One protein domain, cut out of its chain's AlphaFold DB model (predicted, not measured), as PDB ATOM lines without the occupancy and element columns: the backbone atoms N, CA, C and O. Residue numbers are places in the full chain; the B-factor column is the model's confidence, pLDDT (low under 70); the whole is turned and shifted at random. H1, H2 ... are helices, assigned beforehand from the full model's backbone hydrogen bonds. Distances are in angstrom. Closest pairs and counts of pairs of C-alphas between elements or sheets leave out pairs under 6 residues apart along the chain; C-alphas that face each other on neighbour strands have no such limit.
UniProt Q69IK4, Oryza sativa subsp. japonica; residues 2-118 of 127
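What this domain is: This is residues 2 to 118 of the 127 residues of a protein of Oryza sativa subsp. japonica (UniProt Q69IK4). A long helix, H1, sticks out as an arm with its residues 2 to 26 from a compact head, where its later part packs across H2 and where H2, H3 and H4 form a small up-and-down bundle with crossed helices. H2 sits between H1 and the pair H3 and H4. The printed part has 117 residues with four named helices, in the order H1, H2, H3, H4, and no named strand; the class is all helix. The whole is loose, with a radius of gyration of the C-alphas of 18.5 A, and the arm gives it its length in spans of 62 by 33 by 28 A.

Where its parts are: H1, residues 2 to 44, begins at C-alpha 2 (169.291, 99.902, -77.330) and is 64.3 A long, with a kink of 29 degrees near residue 38. H2, residues 49 to 68, measures 27.5 A, and H3, residues 75 to 89, 21.1 A. H4, residues 94 to 116, measures 32.3 A and ends at C-alpha 116 (187.839, 81.762, -27.463).

How they stand to each other: H2 is the hub. Residues 30 to 42 of H1 touch residues 49 to 57 of H2, opposite ways at a steep tilt of 55 degrees; the closest C-alphas, of Cys 34 and Val 53, are 5.2 A apart. H2 and H3 form a helical hairpin at a steep tilt of 45 degrees, with residues 55 to 63 of H2 touching H3; the closest C-alphas are those of Glu 62 and Leu 81, 6.2 A. H2 and H4 touch, running the same way at a steep tilt of 41 degrees, closest at the C-alphas of Thr 59 and Cys 104, 5.2 A. H3 and H4 form a helical hairpin at a shallow tilt of 33 degrees, only just short of steep, closest at the C-alphas of Cys 82 and Val 101, 5.4 A. H1 is apart from H3 and H4. In H2, H3 and H4 every O i to N i+4 pair is within hydrogen-bond range; in H1, 36 of 39 are.

The domain as a whole: The C-alphas of Ala 2 and Glu 44 are the two farthest apart, 64.3 A. The printed part has no cut and no long link. Mean pLDDT of the printed part is 80.0; 20 residues are under 70, among them 2 to 5, 21 to 24 and 41 to 46.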
ATOM      1  N   ALA A   2     170.371  99.763 -78.326       59.75
ATOM      2  CA  ALA A   2     169.291  99.902 -77.330       59.75
ATOM      3  C   ALA A   2     168.971  98.613 -76.542       59.75
ATOM      4  O   ALA A   2     168.694  98.680 -75.350       59.75
ATOM      5  N   GLN A   3     169.089  97.445 -77.181       59.88
ATOM      6  CA  GLN A   3     168.726  96.156 -76.583       59.88
ATOM      7  C   GLN A   3     169.596  95.778 -75.366       59.88
ATOM      8  O   GLN A   3     169.110  95.163 -74.421       59.88
ATOM      9  N   ASN A   4     170.868  96.197 -75.344       63.32
ATOM     10  CA  ASN A   4     171.757  95.927 -74.210       63.32
ATOM     11  C   ASN A   4     171.363  96.750 -72.968       63.32
ATOM     12  O   ASN A   4     171.428  96.258 -71.846       63.32
ATOM     13  N   LYS A   5     170.873  97.986 -73.160       68.30
ATOM     14  CA  LYS A   5     170.407  98.835 -72.051       68.30
ATOM     15  C   LYS A   5     169.161  98.261 -71.380       68.30
ATOM     16  O   LYS A   5     169.091  98.275 -70.158       68.30
ATOM     17  N   THR A   6     168.206  97.734 -72.150       72.05
ATOM     18  CA  THR A   6     166.993  97.112 -71.591       72.05
ATOM     19  C   THR A   6     167.305  95.850 -70.793       72.05
ATOM     20  O   THR A   6     166.750  95.678 -69.714       72.05
ATOM     21  N   MET A   7     168.230  95.006 -71.268       65.99
ATOM     22  CA  MET A   7     168.641  93.808 -70.522       65.99
ATOM     23  C   MET A   7     169.387  94.178 -69.237       65.99
ATOM     24  O   MET A   7     169.094  93.618 -68.185       65.99
ATOM     25  N   ALA A   8     170.285  95.167 -69.290       73.40
ATOM     26  CA  ALA A   8     170.972  95.668 -68.100       73.40
ATOM     27  C   ALA A   8     169.995  96.238 -67.059       73.40
ATOM     28  O   ALA A   8     170.154  95.978 -65.869       73.40
ATOM     29  N   LEU A   9     168.961  96.967 -67.497       79.25
ATOM     30  CA  LEU A   9     167.942  97.514 -66.601       79.25
ATOM     31  C   LEU A   9     167.121  96.399 -65.935       79.25
ATOM     32  O   LEU A   9     166.921  96.435 -64.729       79.25
ATOM     33  N   LEU A  10     166.697  95.385 -66.702       78.64
ATOM     34  CA  LEU A  10     165.964  94.229 -66.172       78.64
ATOM     35  C   LEU A  10     166.795  93.444 -65.151       78.64
ATOM     36  O   LEU A  10     166.278  93.083 -64.097       78.64
ATOM     37  N   LEU A  11     168.082  93.220 -65.438       79.61
ATOM     38  CA  LEU A  11     169.002  92.560 -64.512       79.61
ATOM     39  C   LEU A  11     169.196  93.380 -63.232       79.61
ATOM     40  O   LEU A  11     169.131  92.815 -62.144       79.61
ATOM     41  N   ALA A  12     169.372  94.701 -63.339       78.57
ATOM     42  CA  ALA A  12     169.492  95.578 -62.174       78.57
ATOM     43  C   ALA A  12     168.229  95.547 -61.296       78.57
ATOM     44  O   ALA A  12     168.339  95.437 -60.075       78.57
ATOM     45  N   THR A  13     167.037  95.568 -61.902       80.37
ATOM     46  CA  THR A  13     165.769  95.427 -61.170       80.37
ATOM     47  C   THR A  13     165.670  94.067 -60.480       80.37
ATOM     48  O   THR A  13     165.265  94.006 -59.323       80.37
ATOM     49  N   LEU A  14     166.079  92.979 -61.144       75.93
ATOM     50  CA  LEU A  14     166.072  91.641 -60.544       75.93
ATOM     51  C   LEU A  14     167.000  91.564 -59.324       75.93
ATOM     52  O   LEU A  14     166.606  91.044 -58.285       75.93
ATOM     53  N   VAL A  15     168.212  92.119 -59.435       81.85
ATOM     54  CA  VAL A  15     169.183  92.172 -58.330       81.85
ATOM     55  C   VAL A  15     168.623  92.971 -57.153       81.85
ATOM     56  O   VAL A  15     168.734  92.524 -56.015       81.85
ATOM     57  N   ALA A  16     167.971  94.108 -57.416       79.92
ATOM     58  CA  ALA A  16     167.331  94.903 -56.373       79.92
ATOM     59  C   ALA A  16     166.198  94.136 -55.668       79.92
ATOM     60  O   ALA A  16     166.137  94.141 -54.442       79.92
ATOM     61  N   VAL A  17     165.342  93.425 -56.413       72.40
ATOM     62  CA  VAL A  17     164.261  92.610 -55.827       72.40
ATOM     63  C   VAL A  17     164.826  91.471 -54.979       72.40
ATOM     64  O   VAL A  17     164.374  91.279 -53.857       72.40
ATOM     65  N   VAL A  18     165.844  90.755 -55.466       69.24
ATOM     66  CA  VAL A  18     166.484  89.668 -54.703       69.24
ATOM     67  C   VAL A  18     167.142  90.196 -53.426       69.24
ATOM     68  O   VAL A  18     167.042  89.554 -52.385       69.24
ATOM     69  N   ALA A  19     167.779  91.369 -53.478       74.21
ATOM     70  CA  ALA A  19     168.361  91.998 -52.295       74.21
ATOM     71  C   ALA A  19     167.293  92.384 -51.259       74.21
ATOM     72  O   ALA A  19     167.492  92.145 -50.072       74.21
ATOM     73  N   VAL A  20     166.151  92.923 -51.702       70.65
ATOM     74  CA  VAL A  20     165.023  93.241 -50.811       70.65
ATOM     75  C   VAL A  20     164.445  91.973 -50.185       70.65
ATOM     76  O   VAL A  20     164.278  91.945 -48.974       70.65
ATOM     77  N   VAL A  21     164.206  90.914 -50.968       59.24
ATOM     78  CA  VAL A  21     163.670  89.640 -50.448       59.24
ATOM     79  C   VAL A  21     164.590  89.046 -49.386       59.24
ATOM     80  O   VAL A  21     164.111  88.670 -48.323       59.24
ATOM     81  N   ARG A  22     165.908  89.030 -49.627       60.73
ATOM     82  CA  ARG A  22     166.883  88.536 -48.642       60.73
ATOM     83  C   ARG A  22     166.898  89.374 -47.368       60.73
ATOM     84  O   ARG A  22     166.875  88.807 -46.287       60.73
ATOM     85  N   ALA A  23     166.876  90.699 -47.497       65.58
ATOM     86  CA  ALA A  23     166.835  91.588 -46.341       65.58
ATOM     87  C   ALA A  23     165.534  91.435 -45.532       65.58
ATOM     88  O   ALA A  23     165.560  91.569 -44.312       65.58
ATOM     89  N   THR A  24     164.408  91.166 -46.200       65.46
ATOM     90  CA  THR A  24     163.139  90.844 -45.536       65.46
ATOM     91  C   THR A  24     163.235  89.501 -44.815       65.46
ATOM     92  O   THR A  24     163.011  89.473 -43.615       65.46
ATOM     93  N   GLU A  25     163.681  88.431 -45.485       70.14
ATOM     94  CA  GLU A  25     163.881  87.113 -44.856       70.14
ATOM     95  C   GLU A  25     164.801  87.178 -43.632       70.14
ATOM     96  O   GLU A  25     164.497  86.585 -42.605       70.14
ATOM     97  N   GLU A  26     165.914  87.909 -43.712       69.86
ATOM     98  CA  GLU A  26     166.844  88.052 -42.587       69.86
ATOM     99  C   GLU A  26     166.188  88.741 -41.389       69.86
ATOM    100  O   GLU A  26     166.372  88.294 -40.260       69.86
ATOM    101  N   LYS A  27     165.377  89.775 -41.636       69.21
ATOM    102  CA  LYS A  27     164.613  90.445 -40.582       69.21
ATOM    103  C   LYS A  27     163.537  89.552 -39.974       69.21
ATOM    104  O   LYS A  27     163.421  89.520 -38.756       69.21
ATOM    105  N   ASP A  28     162.784  88.826 -40.797       77.78
ATOM    106  CA  ASP A  28     161.752  87.896 -40.327       77.78
ATOM    107  C   ASP A  28     162.360  86.759 -39.484       77.78
ATOM    108  O   ASP A  28     161.790  86.362 -38.469       77.78
ATOM    109  N   ILE A  29     163.539  86.250 -39.865       80.13
ATOM    110  CA  ILE A  29     164.253  85.221 -39.096       80.13
ATOM    111  C   ILE A  29     164.766  85.787 -37.769       80.13
ATOM    112  O   ILE A  29     164.598  85.144 -36.736       80.13
ATOM    113  N   GLU A  30     165.383  86.970 -37.780       80.15
ATOM    114  CA  GLU A  30     165.897  87.608 -36.563       80.15
ATOM    115  C   GLU A  30     164.761  87.915 -35.575       80.15
ATOM    116  O   GLU A  30     164.868  87.586 -34.394       80.15
ATOM    117  N   GLU A  31     163.634  88.440 -36.065       85.30
ATOM    118  CA  GLU A  31     162.439  88.684 -35.255       85.30
ATOM    119  C   GLU A  31     161.859  87.380 -34.689       85.30
ATOM    120  O   GLU A  31     161.506  87.330 -33.511       85.30
ATOM    121  N   ALA A  32     161.809  86.301 -35.476       85.37
ATOM    122  CA  ALA A  32     161.317  85.005 -35.009       85.37
ATOM    123  C   ALA A  32     162.203  84.397 -33.910       85.37
ATOM    124  O   ALA A  32     161.681  83.929 -32.899       85.37
ATOM    125  N   VAL A  33     163.530  84.434 -34.082       84.95
ATOM    126  CA  VAL A  33     164.492  83.940 -33.080       84.95
ATOM    127  C   VAL A  33     164.390  84.754 -31.791       84.95
ATOM    128  O   VAL A  33     164.321  84.183 -30.703       84.95
ATOM    129  N   CYS A  34     164.323  86.080 -31.903       88.24
ATOM    130  CA  CYS A  34     164.181  86.949 -30.742       88.24
ATOM    131  C   CYS A  34     162.827  86.785 -30.048       88.24
ATOM    132  O   CYS A  34     162.768  86.762 -28.824       88.24
ATOM    133  N   SER A  35     161.745  86.612 -30.805       88.08
ATOM    134  CA  SER A  35     160.423  86.318 -30.250       88.08
ATOM    135  C   SER A  35     160.431  85.005 -29.467       88.08
ATOM    136  O   SER A  35     159.957  84.964 -28.335       88.08
ATOM    137  N   GLU A  36     161.027  83.938 -30.008       85.20
ATOM    138  CA  GLU A  36     161.163  82.662 -29.292       85.20
ATOM    139  C   GLU A  36     161.946  82.825 -27.981       85.20
ATOM    140  O   GLU A  36     161.455  82.414 -26.931       85.20
ATOM    141  N   HIS A  37     163.102  83.495 -28.023       80.65
ATOM    142  CA  HIS A  37     163.919  83.766 -26.837       80.65
ATOM    143  C   HIS A  37     163.138  84.539 -25.757       80.65
ATOM    144  O   HIS A  37     163.136  84.175 -24.581       80.65
ATOM    145  N   CYS A  38     162.400  85.566 -26.171       83.73
ATOM    146  CA  CYS A  38     161.657  86.440 -25.270       83.73
ATOM    147  C   CYS A  38     160.409  85.804 -24.656       83.73
ATOM    148  O   CYS A  38     160.022  86.170 -23.545       83.73
ATOM    149  N   ASN A  39     159.797  84.824 -25.324       80.79
ATOM    150  CA  ASN A  39     158.698  84.050 -24.742       80.79
ATOM    151  C   ASN A  39     159.137  83.255 -23.497       80.79
ATOM    152  O   ASN A  39     158.311  82.947 -22.630       80.79
ATOM    153  N   ASP A  40     160.425  82.918 -23.387       70.70
ATOM    154  CA  ASP A  40     160.968  82.267 -22.200       70.70
ATOM    155  C   ASP A  40     161.325  83.260 -21.087       70.70
ATOM    156  O   ASP A  40     161.073  82.950 -19.919       70.70
ATOM    157  N   GLU A  41     161.799  84.464 -21.425       61.78
ATOM    158  CA  GLU A  41     162.111  85.526 -20.452       61.78
ATOM    159  C   GLU A  41     160.870  86.209 -19.854       61.78
ATOM    160  O   GLU A  41     160.884  86.587 -18.680       61.78
ATOM    161  N   GLU A  42     159.762  86.337 -20.601       55.60
ATOM    162  CA  GLU A  42     158.528  86.972 -20.098       55.60
ATOM    163  C   GLU A  42     158.003  86.278 -18.822       55.60
ATOM    164  O   GLU A  42     157.404  86.912 -17.949       55.60
ATOM    165  N   LYS A  43     158.313  84.985 -18.644       52.25
ATOM    166  CA  LYS A  43     157.982  84.215 -17.432       52.25
ATOM    167  C   LYS A  43     158.649  84.763 -16.165       52.25
ATOM    168  O   LYS A  43     158.130  84.524 -15.076       52.25
ATOM    169  N   GLU A  44     159.749  85.510 -16.282       57.60
ATOM    170  CA  GLU A  44     160.406  86.179 -15.150       57.60
ATOM    171  C   GLU A  44     159.814  87.567 -14.834       57.60
ATOM    172  O   GLU A  44     160.127  88.153 -13.796       57.60
ATOM    173  N   GLY A  45     158.905  88.084 -15.674       57.60
ATOM    174  CA  GLY A  45     158.102  89.281 -15.396       57.60
ATOM    175  C   GLY A  45     158.889  90.595 -15.318       57.60
ATOM    176  O   GLY A  45     158.403  91.573 -14.745       57.60
ATOM    177  N   THR A  46     160.113  90.640 -15.846       64.80
ATOM    178  CA  THR A  46     161.009  91.798 -15.706       64.80
ATOM    179  C   THR A  46     160.889  92.804 -16.848       64.80
ATOM    180  O   THR A  46     161.245  93.971 -16.658       64.80
ATOM    181  N   ILE A  47     160.386  92.407 -18.012       72.84
ATOM    182  CA  ILE A  47     160.292  93.228 -19.221       72.84
ATOM    183  C   ILE A  47     159.072  92.793 -20.037       72.84
ATOM    184  O   ILE A  47     158.688  91.627 -19.970       72.84
ATOM    185  N   ASP A  48     158.428  93.704 -20.771       83.13
ATOM    186  CA  ASP A  48     157.404  93.262 -21.720       83.13
ATOM    187  C   ASP A  48     158.042  92.649 -22.968       83.13
ATOM    188  O   ASP A  48     159.160  92.996 -23.363       83.13
ATOM    189  N   HIS A  49     157.296  91.742 -23.595       84.86
ATOM    190  CA  HIS A  49     157.733  90.977 -24.756       84.86
ATOM    191  C   HIS A  49     158.304  91.847 -25.873       84.86
ATOM    192  O   HIS A  49     159.292  91.484 -26.504       84.86
ATOM    193  N   LYS A  50     157.679  92.998 -26.146       85.20
ATOM    194  CA  LYS A  50     158.106  93.849 -27.251       85.20
ATOM    195  C   LYS A  50     159.484  94.435 -26.961       85.20
ATOM    196  O   LYS A  50     160.365  94.317 -27.804       85.20
ATOM    197  N   HIS A  51     159.686  95.002 -25.772       84.06
ATOM    198  CA  HIS A  51     161.001  95.519 -25.404       84.06
ATOM    199  C   HIS A  51     162.061  94.417 -25.364       84.06
ATOM    200  O   HIS A  51     163.196  94.676 -25.744       84.06
ATOM    201  N   CYS A  52     161.709  93.196 -24.955       84.89
ATOM    202  CA  CYS A  52     162.638  92.074 -25.046       84.89
ATOM    203  C   CYS A  52     163.066  91.809 -26.499       84.89
ATOM    204  O   CYS A  52     164.261  91.762 -26.789       84.89
ATOM    205  N   VAL A  53     162.109  91.707 -27.428       88.01
ATOM    206  CA  VAL A  53     162.408  91.461 -28.848       88.01
ATOM    207  C   VAL A  53     163.251  92.595 -29.431       88.01
ATOM    208  O   VAL A  53     164.253  92.326 -30.093       88.01
ATOM    209  N   ASP A  54     162.906  93.849 -29.128       87.49
ATOM    210  CA  ASP A  54     163.661  95.023 -29.574       87.49
ATOM    211  C   ASP A  54     165.112  94.995 -29.041       87.49
ATOM    212  O   ASP A  54     166.057  95.260 -29.789       87.49
ATOM    213  N   ILE A  55     165.312  94.618 -27.770       86.71
ATOM    214  CA  ILE A  55     166.644  94.456 -27.164       86.71
ATOM    215  C   ILE A  55     167.427  93.327 -27.832       86.71
ATOM    216  O   ILE A  55     168.610  93.507 -28.127       86.71
ATOM    217  N   CYS A  56     166.794  92.183 -28.083       88.18
ATOM    218  CA  CYS A  56     167.438  91.036 -28.713       88.18
ATOM    219  C   CYS A  56     167.900  91.365 -30.140       88.18
ATOM    220  O   CYS A  56     169.063  91.143 -30.482       88.18
ATOM    221  N   ILE A  57     167.033  91.979 -30.951       89.14
ATOM    222  CA  ILE A  57     167.360  92.419 -32.315       89.14
ATOM    223  C   ILE A  57     168.544  93.391 -32.290       89.14
ATOM    224  O   ILE A  57     169.504  93.246 -33.051       89.14
ATOM    225  N   LEU A  58     168.510  94.377 -31.389       88.62
ATOM    226  CA  LEU A  58     169.584  95.358 -31.257       88.62
ATOM    227  C   LEU A  58     170.905  94.691 -30.868       88.62
ATOM    228  O   LEU A  58     171.938  94.952 -31.486       88.62
ATOM    229  N   THR A  59     170.861  93.811 -29.875       85.45
ATOM    230  CA  THR A  59     172.026  93.076 -29.383       85.45
ATOM    231  C   THR A  59     172.641  92.238 -30.498       85.45
ATOM    232  O   THR A  59     173.831  92.375 -30.785       85.45
ATOM    233  N   ASN A  60     171.829  91.456 -31.211       85.21
ATOM    234  CA  ASN A  60     172.281  90.658 -32.347       85.21
ATOM    235  C   ASN A  60     172.927  91.532 -33.421       85.21
ATOM    236  O   ASN A  60     174.040  91.248 -33.870       85.21
ATOM    237  N   ARG A  61     172.290  92.648 -33.779       85.77
ATOM    238  CA  ARG A  61     172.821  93.577 -34.775       85.77
ATOM    239  C   ARG A  61     174.182  94.152 -34.384       85.77
ATOM    240  O   ARG A  61     175.063  94.246 -35.241       85.77
ATOM    241  N   GLU A  62     174.368  94.560 -33.133       84.54
ATOM    242  CA  GLU A  62     175.638  95.141 -32.684       84.54
ATOM    243  C   GLU A  62     176.742  94.080 -32.580       84.54
ATOM    244  O   GLU A  62     177.863  94.298 -33.056       84.54
ATOM    245  N   LEU A  63     176.427  92.905 -32.030       82.30
ATOM    246  CA  LEU A  63     177.390  91.821 -31.844       82.30
ATOM    247  C   LEU A  63     177.767  91.154 -33.172       82.30
ATOM    248  O   LEU A  63     178.947  91.123 -33.538       82.30
ATOM    249  N   PHE A  64     176.786  90.657 -33.928       81.24
ATOM    250  CA  PHE A  64     177.040  90.004 -35.211       81.24
ATOM    251  C   PHE A  64     177.496  91.002 -36.265       81.24
ATOM    252  O   PHE A  64     178.442  90.707 -36.990       81.24
ATOM    253  N   GLY A  65     176.947  92.219 -36.288       82.41
ATOM    254  CA  GLY A  65     177.423  93.263 -37.192       82.41
ATOM    255  C   GLY A  65     178.898  93.615 -36.961       82.41
ATOM    256  O   GLY A  65     179.620  93.913 -37.915       82.41
ATOM    257  N   ALA A  66     179.394  93.553 -35.719       77.62
ATOM    258  CA  ALA A  66     180.824  93.695 -35.448       77.62
ATOM    259  C   ALA A  66     181.640  92.506 -35.984       77.62
ATOM    260  O   ALA A  66     182.671  92.720 -36.627       77.62
ATOM    261  N   LEU A  67     181.169  91.271 -35.779       76.91
ATOM    262  CA  LEU A  67     181.831  90.065 -36.286       76.91
ATOM    263  C   LEU A  67     181.866  89.999 -37.819       76.91
ATOM    264  O   LEU A  67     182.903  89.657 -38.389       76.91
ATOM    265  N   GLU A  68     180.780  90.369 -38.498       77.49
ATOM    266  CA  GLU A  68     180.693  90.422 -39.964       77.49
ATOM    267  C   GLU A  68     181.674  91.429 -40.567       77.49
ATOM    268  O   GLU A  68     182.241  91.200 -41.635       77.49
ATOM    269  N   ARG A  69     181.958  92.520 -39.843       77.28
ATOM    270  CA  ARG A  69     183.021  93.476 -40.192       77.28
ATOM    271  C   ARG A  69     184.434  92.919 -39.957       77.28
ATOM    272  O   ARG A  69     185.411  93.656 -40.083       77.28
ATOM    273  N   GLY A  70     184.562  91.638 -39.610       72.49
ATOM    274  CA  GLY A  70     185.827  90.972 -39.307       72.49
ATOM    275  C   GLY A  70     186.446  91.433 -37.989       72.49
ATOM    276  O   GLY A  70     187.613  91.136 -37.716       72.49
ATOM    277  N   MET A  71     185.695  92.175 -37.173       70.99
ATOM    278  CA  MET A  71     186.158  92.604 -35.868       70.99
ATOM    279  C   MET A  71     186.097  91.401 -34.929       70.99
ATOM    280  O   MET A  71     185.111  90.675 -34.907       70.99
ATOM    281  N   LYS A  72     187.155  91.176 -34.150       75.01
ATOM    282  CA  LYS A  72     187.118  90.326 -32.953       75.01
ATOM    283  C   LYS A  72     187.159  91.276 -31.764       75.01
ATOM    284  O   LYS A  72     188.262  91.592 -31.311       75.01
ATOM    285  N   PRO A  73     186.013  91.842 -31.358       72.43
ATOM    286  CA  PRO A  73     186.010  92.929 -30.402       72.43
ATOM    287  C   PRO A  73     186.563  92.433 -29.069       72.43
ATOM    288  O   PRO A  73     186.262  91.321 -28.632       72.43
ATOM    289  N   SER A  74     187.370  93.257 -28.406       83.87
ATOM    290  CA  SER A  74     187.612  93.053 -26.980       83.87
ATOM    291  C   SER A  74     186.294  93.221 -26.213       83.87
ATOM    292  O   SER A  74     185.353  93.852 -26.699       83.87
ATOM    293  N   MET A  75     186.222  92.719 -24.979       86.23
ATOM    294  CA  MET A  75     185.042  92.951 -24.132       86.23
ATOM    295  C   MET A  75     184.748  94.442 -23.910       86.23
ATOM    296  O   MET A  75     183.590  94.821 -23.773       86.23
ATOM    297  N   GLU A  76     185.774  95.295 -23.910       88.36
ATOM    298  CA  GLU A  76     185.601  96.751 -23.833       88.36
ATOM    299  C   GLU A  76     184.930  97.302 -25.095       88.36
ATOM    300  O   GLU A  76     184.030  98.132 -25.002       88.36
ATOM    301  N   GLN A  77     185.321  96.810 -26.275       87.29
ATOM    302  CA  GLN A  77     184.706  97.202 -27.544       87.29
ATOM    303  C   GLN A  77     183.266  96.700 -27.651       87.29
ATOM    304  O   GLN A  77     182.400  97.457 -28.077       87.29
ATOM    305  N   PHE A  78     182.987  95.469 -27.212       87.90
ATOM    306  CA  PHE A  78     181.612  94.979 -27.114       87.90
ATOM    307  C   PHE A  78     180.773  95.835 -26.170       87.90
ATOM    308  O   PHE A  78     179.684  96.256 -26.537       87.90
ATOM    309  N   SER A  79     181.296  96.162 -24.986       89.95
ATOM    310  CA  SER A  79     180.586  97.030 -24.047       89.95
ATOM    311  C   SER A  79     180.309  98.412 -24.644       89.95
ATOM    312  O   SER A  79     179.220  98.946 -24.449       89.95
ATOM    313  N   ALA A  80     181.248  98.986 -25.401       91.29
ATOM    314  CA  ALA A  80     181.034 100.257 -26.090       91.29
ATOM    315  C   ALA A  80     179.922 100.165 -27.150       91.29
ATOM    316  O   ALA A  80     179.049 101.030 -27.167       91.29
ATOM    317  N   LEU A  81     179.911  99.106 -27.967       89.75
ATOM    318  CA  LEU A  81     178.866  98.864 -28.970       89.75
ATOM    319  C   LEU A  81     177.488  98.675 -28.323       89.75
ATOM    320  O   LEU A  81     176.533  99.335 -28.724       89.75
ATOM    321  N   CYS A  82     177.402  97.856 -27.270       91.37
ATOM    322  CA  CYS A  82     176.170  97.673 -26.501       91.37
ATOM    323  C   CYS A  82     175.657  99.008 -25.942       91.37
ATOM    324  O   CYS A  82     174.490  99.352 -26.110       91.37
ATOM    325  N   ASN A  83     176.532  99.798 -25.310       93.77
ATOM    326  CA  ASN A  83     176.161 101.105 -24.769       93.77
ATOM    327  C   ASN A  83     175.686 102.073 -25.858       93.77
ATOM    328  O   ASN A  83     174.693 102.770 -25.648       93.77
ATOM    329  N   GLU A  84     176.383 102.137 -26.994       93.27
ATOM    330  CA  GLU A  84     176.033 103.027 -28.103       93.27
ATOM    331  C   GLU A  84     174.685 102.649 -28.722       93.27
ATOM    332  O   GLU A  84     173.813 103.514 -28.847       93.27
ATOM    333  N   GLY A  85     174.493 101.368 -29.052       90.02
ATOM    334  CA  GLY A  85     173.249 100.857 -29.621       90.02
ATOM    335  C   GLY A  85     172.067 101.102 -28.685       90.02
ATOM    336  O   GLY A  85     171.123 101.808 -29.045       90.02
ATOM    337  N   CYS A  86     172.150 100.603 -27.449       92.04
ATOM    338  CA  CYS A  86     171.061 100.703 -26.479       92.04
ATOM    339  C   CYS A  86     170.733 102.157 -26.113       92.04
ATOM    340  O   CYS A  86     169.562 102.528 -26.053       92.04
ATOM    341  N   SER A  87     171.743 103.018 -25.934       93.36
ATOM    342  CA  SER A  87     171.503 104.424 -25.571       93.36
ATOM    343  C   SER A  87     170.892 105.231 -26.710       93.36
ATOM    344  O   SER A  87     170.280 106.272 -26.463       93.36
ATOM    345  N   LYS A  88     171.073 104.790 -27.958       92.59
ATOM    346  CA  LYS A  88     170.452 105.415 -29.123       92.59
ATOM    347  C   LYS A  88     168.977 105.038 -29.238       92.59
ATOM    348  O   LYS A  88     168.173 105.926 -29.507       92.59
ATOM    349  N   GLU A  89     168.646 103.768 -29.023       88.19
ATOM    350  CA  GLU A  89     167.274 103.264 -29.150       88.19
ATOM    351  C   GLU A  89     166.416 103.632 -27.932       88.19
ATOM    352  O   GLU A  89     165.325 104.178 -28.064       88.19
ATOM    353  N   PHE A  90     166.953 103.448 -26.724       88.88
ATOM    354  CA  PHE A  90     166.227 103.618 -25.461       88.88
ATOM    355  C   PHE A  90     166.620 104.895 -24.716       88.88
ATOM    356  O   PHE A  90     166.611 104.954 -23.487       88.88
ATOM    357  N   LYS A  91     166.962 105.957 -25.452       89.64
ATOM    358  CA  LYS A  91     167.395 107.241 -24.875       89.64
ATOM    359  C   LYS A  91     166.395 107.818 -23.865       89.64
ATOM    360  O   LYS A  91     166.798 108.440 -22.883       89.64
ATOM    361  N   GLU A  92     165.103 107.655 -24.141       91.83
ATOM    362  CA  GLU A  92     164.010 108.209 -23.331       91.83
ATOM    363  C   GLU A  92     163.575 107.284 -22.185       91.83
ATOM    364  O   GLU A  92     162.856 107.728 -21.292       91.83
ATOM    365  N   ASP A  93     164.062 106.039 -22.159       89.98
ATOM    366  CA  ASP A  93     163.791 105.064 -21.103       89.98
ATOM    367  C   ASP A  93     165.105 104.532 -20.502       89.98
ATOM    368  O   ASP A  93     165.633 103.496 -20.922       89.98
ATOM    369  N   PRO A  94     165.644 105.211 -19.471       89.50
ATOM    370  CA  PRO A  94     166.884 104.798 -18.823       89.50
ATOM    371  C   PRO A  94     166.827 103.398 -18.200       89.50
ATOM    372  O   PRO A  94     167.870 102.755 -18.063       89.50
ATOM    373  N   ALA A  95     165.643 102.925 -17.795       88.58
ATOM    374  CA  ALA A  95     165.495 101.609 -17.187       88.58
ATOM    375  C   ALA A  95     165.633 100.512 -18.248       88.58
ATOM    376  O   ALA A  95     166.376  99.550 -18.038       88.58
ATOM    377  N   THR A  96     164.979 100.691 -19.394       87.12
ATOM    378  CA  THR A  96     165.096  99.780 -20.540       87.12
ATOM    379  C   THR A  96     166.481  99.862 -21.174       87.12
ATOM    380  O   THR A  96     167.080  98.823 -21.438       87.12
ATOM    381  N   ASN A  97     167.069 101.061 -21.287       89.73
ATOM    382  CA  ASN A  97     168.454 101.224 -21.740       89.73
ATOM    383  C   ASN A  97     169.429 100.406 -20.884       89.73
ATOM    384  O   ASN A  97     170.244  99.653 -21.409       89.73
ATOM    385  N   LYS A  98     169.321 100.501 -19.553       91.38
ATOM    386  CA  LYS A  98     170.190  99.737 -18.656       91.38
ATOM    387  C   LYS A  98     170.036  98.226 -18.865       91.38
ATOM    388  O   LYS A  98     171.044  97.539 -18.974       91.38
ATOM    389  N   LYS A  99     168.801  97.721 -18.953       88.45
ATOM    390  CA  LYS A  99     168.539  96.293 -19.209       88.45
ATOM    391  C   LYS A  99     169.106  95.838 -20.551       88.45
ATOM    392  O   LYS A  99     169.711  94.778 -20.613       88.45
ATOM    393  N   CYS A 100     168.960  96.662 -21.587       88.39
ATOM    394  CA  CYS A 100     169.532  96.410 -22.905       88.39
ATOM    395  C   CYS A 100     171.055  96.266 -22.829       88.39
ATOM    396  O   CYS A 100     171.609  95.279 -23.304       88.39
ATOM    397  N   VAL A 101     171.736  97.209 -22.170       91.67
ATOM    398  CA  VAL A 101     173.196  97.163 -22.013       91.67
ATOM    399  C   VAL A 101     173.628  95.941 -21.207       91.67
ATOM    400  O   VAL A 101     174.567  95.253 -21.605       91.67
ATOM    401  N   ASP A 102     172.955  95.665 -20.089       91.43
ATOM    402  CA  ASP A 102     173.275  94.533 -19.219       91.43
ATOM    403  C   ASP A 102     173.106  93.198 -19.971       91.43
ATOM    404  O   ASP A 102     174.019  92.369 -19.930       91.43
ATOM    405  N   SER A 103     172.001  93.027 -20.709       86.92
ATOM    406  CA  SER A 103     171.728  91.842 -21.536       86.92
ATOM    407  C   SER A 103     172.753  91.687 -22.667       86.92
ATOM    408  O   SER A 103     173.463  90.685 -22.734       86.92
ATOM    409  N   CYS A 104     172.989  92.747 -23.447       89.18
ATOM    410  CA  CYS A 104     173.971  92.731 -24.532       89.18
ATOM    411  C   CYS A 104     175.392  92.387 -24.055       89.18
ATOM    412  O   CYS A 104     176.148  91.702 -24.745       89.18
ATOM    413  N   ILE A 105     175.780  92.813 -22.847       90.62
ATOM    414  CA  ILE A 105     177.075  92.452 -22.257       90.62
ATOM    415  C   ILE A 105     177.129  90.973 -21.852       90.62
ATOM    416  O   ILE A 105     178.208  90.374 -21.921       90.62
ATOM    417  N   VAL A 106     176.023  90.383 -21.391       88.84
ATOM    418  CA  VAL A 106     175.944  88.942 -21.102       88.84
ATOM    419  C   VAL A 106     176.139  88.150 -22.392       88.84
ATOM    420  O   VAL A 106     177.054  87.324 -22.449       88.84
ATOM    421  N   ASP A 107     175.414  88.504 -23.448       85.37
ATOM    422  CA  ASP A 107     175.515  87.843 -24.752       85.37
ATOM    423  C   ASP A 107     176.906  88.011 -25.369       85.37
ATOM    424  O   ASP A 107     177.511  87.056 -25.858       85.37
ATOM    425  N   ALA A 108     177.496  89.204 -25.255       86.08
ATOM    426  CA  ALA A 108     178.867  89.449 -25.689       86.08
ATOM    427  C   ALA A 108     179.880  88.544 -24.971       86.08
ATOM    428  O   ALA A 108     180.841  88.074 -25.586       86.08
ATOM    429  N   LYS A 109     179.692  88.288 -23.666       86.51
ATOM    430  CA  LYS A 109     180.565  87.379 -22.902       86.51
ATOM    431  C   LYS A 109     180.405  85.941 -23.365       86.51
ATOM    432  O   LYS A 109     181.418  85.247 -23.488       86.51
ATOM    433  N   GLU A 110     179.176  85.500 -23.606       84.72
ATOM    434  CA  GLU A 110     178.896  84.164 -24.127       84.72
ATOM    435  C   GLU A 110     179.550  83.986 -25.498       84.72
ATOM    436  O   GLU A 110     180.393  83.099 -25.674       84.72
ATOM    437  N   LEU A 111     179.283  84.908 -26.423       81.55
ATOM    438  CA  LEU A 111     179.855  84.930 -27.764       81.55
ATOM    439  C   LEU A 111     181.388  84.931 -27.732       81.55
ATOM    440  O   LEU A 111     182.028  84.111 -28.393       81.55
ATOM    441  N   ASN A 112     182.000  85.790 -26.914       80.14
ATOM    442  CA  ASN A 112     183.451  85.814 -26.739       80.14
ATOM    443  C   ASN A 112     183.985  84.484 -26.172       80.14
ATOM    444  O   ASN A 112     185.035  84.002 -26.598       80.14
ATOM    445  N   GLY A 113     183.248  83.847 -25.258       80.74
ATOM    446  CA  GLY A 113     183.554  82.512 -24.747       80.74
ATOM    447  C   GLY A 113     183.515  81.430 -25.832       80.74
ATOM    448  O   GLY A 113     184.401  80.570 -25.867       80.74
ATOM    449  N   HIS A 114     182.541  81.480 -26.743       77.01
ATOM    450  CA  HIS A 114     182.460  80.579 -27.897       77.01
ATOM    451  C   HIS A 114     183.614  80.798 -28.882       77.01
ATOM    452  O   HIS A 114     184.252  79.831 -29.308       77.01
ATOM    453  N   LEU A 115     183.943  82.057 -29.181       72.79
ATOM    454  CA  LEU A 115     185.060  82.417 -30.058       72.79
ATOM    455  C   LEU A 115     186.414  81.987 -29.470       72.79
ATOM    456  O   LEU A 115     187.267  81.467 -30.194       72.79
ATOM    457  N   ALA A 116     186.611  82.149 -28.157       74.21
ATOM    458  CA  ALA A 116     187.839  81.762 -27.463       74.21
ATOM    459  C   ALA A 116     188.049  80.241 -27.411       74.21
ATOM    460  O   ALA A 116     189.188  79.775 -27.448       74.21
ATOM    461  N   LYS A 117     186.967  79.451 -27.369       68.20
ATOM    462  CA  LYS A 117     187.027  77.979 -27.378       68.20
ATOM    463  C   LYS A 117     187.447  77.383 -28.730       68.20
ATOM    464  O   LYS A 117     187.542  76.166 -28.840       68.20
ATOM    465  N   GLY A 118     187.733  78.204 -29.748       52.60
ATOM    466  CA  GLY A 118     188.256  77.734 -31.035       52.60
ATOM    467  C   GLY A 118     187.270  76.864 -31.819       52.60
ATOM    468  O   GLY A 118     187.682  76.063 -32.655       52.60
TER     469      GLY A 118